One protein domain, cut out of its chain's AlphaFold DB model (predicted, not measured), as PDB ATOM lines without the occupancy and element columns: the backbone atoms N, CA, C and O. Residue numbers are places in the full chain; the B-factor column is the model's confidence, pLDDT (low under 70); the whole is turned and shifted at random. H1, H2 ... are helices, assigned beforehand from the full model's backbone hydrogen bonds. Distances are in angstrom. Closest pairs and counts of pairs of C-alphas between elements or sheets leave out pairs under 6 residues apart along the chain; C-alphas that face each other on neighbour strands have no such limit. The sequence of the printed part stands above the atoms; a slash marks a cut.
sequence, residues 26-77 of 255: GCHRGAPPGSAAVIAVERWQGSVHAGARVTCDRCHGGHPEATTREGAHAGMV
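What this domain is: This is residues 26 to 77 of the 255 residues of an uncharacterized protein of Nitrospirae bacterium CG_4_9_14_0_8_um_filter_70_14 (UniProt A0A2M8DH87). The chain curves round in an open horseshoe, from H2, the longest helix, through the short helices H3 and H4 to H5, with few contacts between the helices. H1 packs on H2 at one arm of the horseshoe, and H5 lies at the other arm. The printed part has 52 residues with five named helices, H1 to H5 in order, which hold 26 of them, and no named strand; the class is all helix. The whole is compact, with a radius of gyration of the C-alphas of 11.1 A and spans of 27 by 25 by 19 A.

Where its parts are: H1, residues 26 to 29, begins at C-alpha 26 (-6.812, -45.920, 8.541) and is 5.7 A long from first to last C-alpha. H2, residues 36 to 45, is 14.1 A long and begins at C-alpha 36 (-4.027, -43.290, -5.477). H3, residues 48 to 51, and H4, residues 57 to 60, are each 4.9 A long. H5, residues 69 to 72, is 5.2 A long and ends at C-alpha 72 (-15.510, -51.779, 3.039).

How they stand to each other: H1 and H2 touch; their closest C-alphas are those of Arg 29 and Val 38, 5.3 A apart. H2 and H3 are close but not clearly touching, with the C-alphas of Trp 44 and Ala 50 closest at 6.0 A. H4 and H5 touch no helix, and H1 and H5 are apart. In H2 every O i to N i+4 pair is within hydrogen-bond range; H1, H3, H4 and H5 are too short for such a pair, and their one O i to N i+3 pair is within range in H3 and H5 but not in H1 and H4.

The domain as a whole: The two C-alphas farthest apart, those of Val 48 and Glu 70, are 28.8 A apart. The printed part has no cut. The links H2 to H3 and H3 to H4 are tight, those from H1 to H2 and from H4 to H5 are short, and no link is long. The mean pLDDT of the printed part is 91.4, and no printed residue is under 70.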
ATOM      1  N   GLY A  26      -7.609 -44.979   7.750       90.75
ATOM      2  CA  GLY A  26      -6.812 -45.920   8.541       90.75
ATOM      3  C   GLY A  26      -6.198 -47.022   7.680       90.75
ATOM      4  O   GLY A  26      -4.978 -47.188   7.677       90.75
ATOM      5  N   CYS A  27      -7.026 -47.724   6.901       91.56
ATOM      6  CA  CYS A  27      -6.561 -48.767   5.980       91.56
ATOM      7  C   CYS A  27      -5.737 -48.193   4.821       91.56
ATOM      8  O   CYS A  27      -4.672 -48.716   4.494       91.56
ATOM      9  N   HIS A  28      -6.208 -47.108   4.198       93.06
ATOM     10  CA  HIS A  28      -5.594 -46.571   2.979       93.06
ATOM     11  C   HIS A  28      -4.258 -45.859   3.213       93.06
ATOM     12  O   HIS A  28      -3.467 -45.772   2.281       93.06
ATOM     13  N   ARG A  29      -3.941 -45.436   4.446       91.00
ATOM     14  CA  ARG A  29      -2.590 -44.960   4.802       91.00
ATOM     15  C   ARG A  29      -1.538 -46.076   4.751       91.00
ATOM     16  O   ARG A  29      -0.372 -45.797   4.505       91.00
ATOM     17  N   GLY A  30      -1.946 -47.325   4.991       87.50
ATOM     18  CA  GLY A  30      -1.079 -48.507   4.933       87.50
ATOM     19  C   GLY A  30      -1.023 -49.183   3.559       87.50
ATOM     20  O   GLY A  30      -0.396 -50.232   3.426       87.50
ATOM     21  N   ALA A  31      -1.697 -48.627   2.545       89.88
ATOM     22  CA  ALA A  31      -1.643 -49.137   1.179       89.88
ATOM     23  C   ALA A  31      -0.257 -48.878   0.543       89.88
ATOM     24  O   ALA A  31       0.524 -48.083   1.072       89.88
ATOM     25  N   PRO A  32       0.082 -49.534  -0.589       92.56
ATOM     26  CA  PRO A  32       1.377 -49.350  -1.235       92.56
ATOM     27  C   PRO A  32       1.718 -47.864  -1.460       92.56
ATOM     28  O   PRO A  32       0.849 -47.116  -1.936       92.56
ATOM     29  N   PRO A  33       2.957 -47.427  -1.148       88.56
ATOM     30  CA  PRO A  33       3.388 -46.048  -1.359       88.56
ATOM     31  C   PRO A  33       3.160 -45.590  -2.802       88.56
ATOM     32  O   PRO A  33       3.391 -46.344  -3.746       88.56
ATOM     33  N   GLY A  34       2.680 -44.357  -2.973       86.00
ATOM     34  CA  GLY A  34       2.366 -43.788  -4.289       86.00
ATOM     35  C   GLY A  34       1.059 -44.289  -4.919       86.00
ATOM     36  O   GLY A  34       0.695 -43.831  -6.000       86.00
ATOM     37  N   SER A  35       0.319 -45.191  -4.263       90.56
ATOM     38  CA  SER A  35      -1.024 -45.552  -4.720       90.56
ATOM     39  C   SER A  35      -1.986 -44.362  -4.618       90.56
ATOM     40  O   SER A  35      -1.864 -43.509  -3.736       90.56
ATOM     41  N   ALA A  36      -2.997 -44.332  -5.491       87.81
ATOM     42  CA  ALA A  36      -4.027 -43.290  -5.477       87.81
ATOM     43  C   ALA A  36      -4.720 -43.166  -4.108       87.81
ATOM     44  O   ALA A  36      -5.079 -42.067  -3.698       87.81
ATOM     45  N   ALA A  37      -4.856 -44.281  -3.387       88.25
ATOM     46  CA  ALA A  37      -5.409 -44.326  -2.041       88.25
ATOM     47  C   ALA A  37      -4.555 -43.554  -1.021       88.25
ATOM     48  O   ALA A  37      -5.093 -42.728  -0.288       88.25
ATOM     49  N   VAL A  38      -3.234 -43.772  -1.007       90.94
ATOM     50  CA  VAL A  38      -2.314 -43.057  -0.104       90.94
ATOM     51  C   VAL A  38      -2.313 -41.565  -0.423       90.94
ATOM     52  O   VAL A  38      -2.534 -40.750   0.469       90.94
ATOM     53  N   ILE A  39      -2.178 -41.207  -1.703       89.00
ATOM     54  CA  ILE A  39      -2.179 -39.804  -2.151       89.00
ATOM     55  C   ILE A  39      -3.498 -39.111  -1.776       89.00
ATOM     56  O   ILE A  39      -3.504 -37.955  -1.351       89.00
ATOM     57  N   ALA A  40      -4.631 -39.805  -1.920       90.06
ATOM     58  CA  ALA A  40      -5.932 -39.273  -1.532       90.06
ATOM     59  C   ALA A  40      -6.027 -39.042  -0.018       90.06
ATOM     60  O   ALA A  40      -6.518 -37.992   0.392       90.06
ATOM     61  N   VAL A  41      -5.530 -39.974   0.804       92.00
ATOM     62  CA  VAL A  41      -5.497 -39.816   2.268       92.00
ATOM     63  C   VAL A  41      -4.610 -38.646   2.684       92.00
ATOM     64  O   VAL A  41      -5.028 -37.854   3.526       92.00
ATOM     65  N   GLU A  42      -3.427 -38.500   2.088       89.88
ATOM     66  CA  GLU A  42      -2.505 -37.393   2.378       89.88
ATOM     67  C   GLU A  42      -3.133 -36.034   2.052       89.88
ATOM     68  O   GLU A  42      -3.137 -35.133   2.892       89.88
ATOM     69  N   ARG A  43      -3.737 -35.902   0.863       88.94
ATOM     70  CA  ARG A  43      -4.446 -34.677   0.463       88.94
ATOM     71  C   ARG A  43      -5.638 -34.400   1.369       88.94
ATOM     72  O   ARG A  43      -5.815 -33.275   1.821       88.94
ATOM     73  N   TRP A  44      -6.448 -35.417   1.657       91.50
ATOM     74  CA  TRP A  44      -7.598 -35.270   2.542       91.50
ATOM     75  C   TRP A  44      -7.179 -34.813   3.941       91.50
ATOM     76  O   TRP A  44      -7.795 -33.895   4.471       91.50
ATOM     77  N   GLN A  45      -6.116 -35.377   4.519       90.56
ATOM     78  CA  GLN A  45      -5.690 -35.081   5.891       90.56
ATOM     79  C   GLN A  45      -5.369 -33.593   6.127       90.56
ATOM     80  O   GLN A  45      -5.575 -33.106   7.236       90.56
ATOM     81  N   GLY A  46      -4.907 -32.869   5.102       85.19
ATOM     82  CA  GLY A  46      -4.646 -31.424   5.166       85.19
ATOM     83  C   GLY A  46      -5.846 -30.529   4.831       85.19
ATOM     84  O   GLY A  46      -5.702 -29.311   4.800       85.19
ATOM     85  N   SER A  47      -7.015 -31.102   4.541       89.94
ATOM     86  CA  SER A  47      -8.178 -30.348   4.066       89.94
ATOM     87  C   SER A  47      -9.095 -29.835   5.174       89.94
ATOM     88  O   SER A  47      -9.162 -30.386   6.278       89.94
ATOM     89  N   VAL A  48      -9.929 -28.850   4.823       88.75
ATOM     90  CA  VAL A  48     -11.044 -28.413   5.681       88.75
ATOM     91  C   VAL A  48     -12.044 -29.541   5.952       88.75
ATOM     92  O   VAL A  48     -12.642 -29.584   7.024       88.75
ATOM     93  N   HIS A  49     -12.200 -30.490   5.019       91.25
ATOM     94  CA  HIS A  49     -13.089 -31.640   5.185       91.25
ATOM     95  C   HIS A  49     -12.584 -32.594   6.268       91.25
ATOM     96  O   HIS A  49     -13.380 -33.042   7.093       91.25
ATOM     97  N   ALA A  50     -11.275 -32.853   6.333       91.00
ATOM     98  CA  ALA A  50     -10.702 -33.609   7.447       91.00
ATOM     99  C   ALA A  50     -10.889 -32.873   8.780       91.00
ATOM    100  O   ALA A  50     -11.316 -33.492   9.757       91.00
ATOM    101  N   GLY A  51     -10.664 -31.552   8.808       89.12
ATOM    102  CA  GLY A  51     -10.932 -30.715   9.986       89.12
ATOM    103  C   GLY A  51     -12.392 -30.782  10.455       89.12
ATOM    104  O   GLY A  51     -12.660 -30.856  11.654       89.12
ATOM    105  N   ALA A  52     -13.333 -30.856   9.511       91.00
ATOM    106  CA  ALA A  52     -14.767 -31.011   9.755       91.00
ATOM    107  C   ALA A  52     -15.223 -32.472   9.960       91.00
ATOM    108  O   ALA A  52     -16.419 -32.724  10.104       91.00
ATOM    109  N   ARG A  53     -14.297 -33.443   9.990       91.06
ATOM    110  CA  ARG A  53     -14.573 -34.889  10.129       91.06
ATOM    111  C   ARG A  53     -15.459 -35.473   9.019       91.06
ATOM    112  O   ARG A  53     -16.147 -36.472   9.230       91.06
ATOM    113  N   VAL A  54     -15.420 -34.886   7.826       91.44
ATOM    114  CA  VAL A  54     -16.033 -35.449   6.618       91.44
ATOM    115  C   VAL A  54     -15.101 -36.530   6.075       91.44
ATOM    116  O   VAL A  54     -14.014 -36.239   5.578       91.44
ATOM    117  N   THR A  55     -15.508 -37.788   6.212       91.88
ATOM    118  CA  THR A  55     -14.750 -38.976   5.798       91.88
ATOM    119  C   THR A  55     -15.016 -39.357   4.337       91.88
ATOM    120  O   THR A  55     -15.956 -38.869   3.712       91.88
ATOM    121  N   CYS A  56     -14.169 -40.226   3.769       92.75
ATOM    122  CA  CYS A  56     -14.180 -40.581   2.343       92.75
ATOM    123  C   CYS A  56     -15.538 -41.115   1.857       92.75
ATOM    124  O   CYS A  56     -15.957 -40.811   0.740       92.75
ATOM    125  N   ASP A  57     -16.225 -41.883   2.703       94.06
ATOM    126  CA  ASP A  57     -17.521 -42.505   2.428       94.06
ATOM    127  C   ASP A  57     -18.642 -41.492   2.184       94.06
ATOM    128  O   ASP A  57     -19.559 -41.758   1.408       94.06
ATOM    129  N   ARG A  58     -18.537 -40.285   2.751       93.31
ATOM    130  CA  ARG A  58     -19.538 -39.224   2.563       93.31
ATOM    131  C   ARG A  58     -19.660 -38.776   1.107       93.31
ATOM    132  O   ARG A  58     -20.739 -38.349   0.696       93.31
ATOM    133  N   CYS A  59     -18.581 -38.922   0.341       93.44
ATOM    134  CA  CYS A  59     -18.554 -38.637  -1.090       93.44
ATOM    135  C   CYS A  59     -18.513 -39.921  -1.923       93.44
ATOM    136  O   CYS A  59     -19.268 -40.047  -2.875       93.44
ATOM    137  N   HIS A  60     -17.642 -40.873  -1.585       93.62
ATOM    138  CA  HIS A  60     -17.384 -42.053  -2.415       93.62
ATOM    139  C   HIS A  60     -18.273 -43.268  -2.094       93.62
ATOM    140  O   HIS A  60     -18.299 -44.211  -2.884       93.62
ATOM    141  N   GLY A  61     -18.990 -43.260  -0.967       93.38
ATOM    142  CA  GLY A  61     -19.735 -44.413  -0.455       93.38
ATOM    143  C   GLY A  61     -18.846 -45.465   0.220       93.38
ATOM    144  O   GLY A  61     -17.728 -45.183   0.650       93.38
ATOM    145  N   GLY A  62     -19.350 -46.695   0.295       93.38
ATOM    146  CA  GLY A  62     -18.699 -47.796   1.004       93.38
ATOM    147  C   GLY A  62     -19.038 -47.839   2.495       93.38
ATOM    148  O   GLY A  62     -19.875 -47.084   2.990       93.38
ATOM    149  N   HIS A  63     -18.377 -48.758   3.194       94.06
ATOM    150  CA  HIS A  63     -18.710 -49.168   4.558       94.06
ATOM    151  C   HIS A  63     -17.494 -48.996   5.480       94.06
ATOM    152  O   HIS A  63     -16.696 -49.928   5.625       94.06
ATOM    153  N   PRO A  64     -17.279 -47.807   6.077       91.75
ATOM    154  CA  PRO A  64     -16.101 -47.534   6.909       91.75
ATOM    155  C   PRO A  64     -15.995 -48.420   8.163       91.75
ATOM    156  O   PRO A  64     -14.920 -48.509   8.755       91.75
ATOM    157  N   GLU A  65     -17.090 -49.055   8.574       90.88
ATOM    158  CA  GLU A  65     -17.187 -49.996   9.691       90.88
ATOM    159  C   GLU A  65     -16.695 -51.412   9.360       90.88
ATOM    160  O   GLU A  65     -16.377 -52.184  10.269       90.88
ATOM    161  N   ALA A  66     -16.635 -51.773   8.075       92.62
ATOM    162  CA  ALA A  66     -16.224 -53.103   7.658       92.62
ATOM    163  C   ALA A  66     -14.707 -53.295   7.817       92.62
ATOM    164  O   ALA A  66     -13.900 -52.405   7.549       92.62
ATOM    165  N   THR A  67     -14.306 -54.496   8.236       88.75
ATOM    166  CA  THR A  67     -12.898 -54.832   8.512       88.75
ATOM    167  C   THR A  67     -12.193 -55.530   7.352       88.75
ATOM    168  O   THR A  67     -10.975 -55.696   7.388       88.75
ATOM    169  N   THR A  68     -12.937 -55.935   6.321       91.75
ATOM    170  CA  THR A  68     -12.398 -56.524   5.091       91.75
ATOM    171  C   THR A  68     -12.420 -55.505   3.964       91.75
ATOM    172  O   THR A  68     -13.264 -54.608   3.935       91.75
ATOM    173  N   ARG A  69     -11.503 -55.654   3.005       91.56
ATOM    174  CA  ARG A  69     -11.465 -54.802   1.812       91.56
ATOM    175  C   ARG A  69     -12.774 -54.912   1.035       91.56
ATOM    176  O   ARG A  69     -13.355 -53.899   0.663       91.56
ATOM    177  N   GLU A  70     -13.236 -56.139   0.824       94.88
ATOM    178  CA  GLU A  70     -14.440 -56.448   0.059       94.88
ATOM    179  C   GLU A  70     -15.680 -55.859   0.732       94.88
ATOM    180  O   GLU A  70     -16.514 -55.274   0.052       94.88
ATOM    181  N   GLY A  71     -15.778 -55.956   2.062       95.69
ATOM    182  CA  GLY A  71     -16.876 -55.359   2.820       95.69
ATOM    183  C   GLY A  71     -16.836 -53.833   2.783       95.69
ATOM    184  O   GLY A  71     -17.847 -53.202   2.496       95.69
ATOM    185  N   ALA A  72     -15.662 -53.234   3.005       94.94
ATOM    186  CA  ALA A  72     -15.510 -51.779   3.039       94.94
ATOM    187  C   ALA A  72     -15.750 -51.119   1.675       94.94
ATOM    188  O   ALA A  72     -16.239 -49.991   1.615       94.94
ATOM    189  N   HIS A  73     -15.415 -51.811   0.582       94.94
ATOM    190  CA  HIS A  73     -15.622 -51.338  -0.793       94.94
ATOM    191  C   HIS A  73     -16.909 -51.868  -1.432       94.94
ATOM    192  O   HIS A  73     -17.150 -51.590  -2.606       94.94
ATOM    193  N   ALA A  74     -17.749 -52.608  -0.702       95.50
ATOM    194  CA  ALA A  74     -19.012 -53.098  -1.239       95.50
ATOM    195  C   ALA A  74     -19.882 -51.922  -1.720       95.50
ATOM    196  O   ALA A  74     -20.056 -50.927  -1.019       95.50
ATOM    197  N   GLY A  75     -20.383 -52.019  -2.956       92.19
ATOM    198  CA  GLY A  75     -21.191 -50.972  -3.592       92.19
ATOM    199  C   GLY A  75     -20.414 -49.743  -4.083       92.19
ATOM    200  O   GLY A  75     -21.012 -48.877  -4.719       92.19
ATOM    201  N   MET A  76     -19.100 -49.651  -3.845       94.31
ATOM    202  CA  MET A  76     -18.284 -48.591  -4.431       94.31
ATOM    203  C   MET A  76     -18.028 -48.863  -5.914       94.31
ATOM    204  O   MET A  76     -17.639 -49.964  -6.303       94.31
ATOM    205  N   VAL A  77     -18.174 -47.825  -6.732       94.81
ATOM    206  CA  VAL A  77     -17.914 -47.873  -8.175       94.81
ATOM    207  C   VAL A  77     -16.908 -46.799  -8.584       94.81
ATOM    208  O   VAL A  77     -16.713 -45.797  -7.888       94.81
TER     209      VAL A  77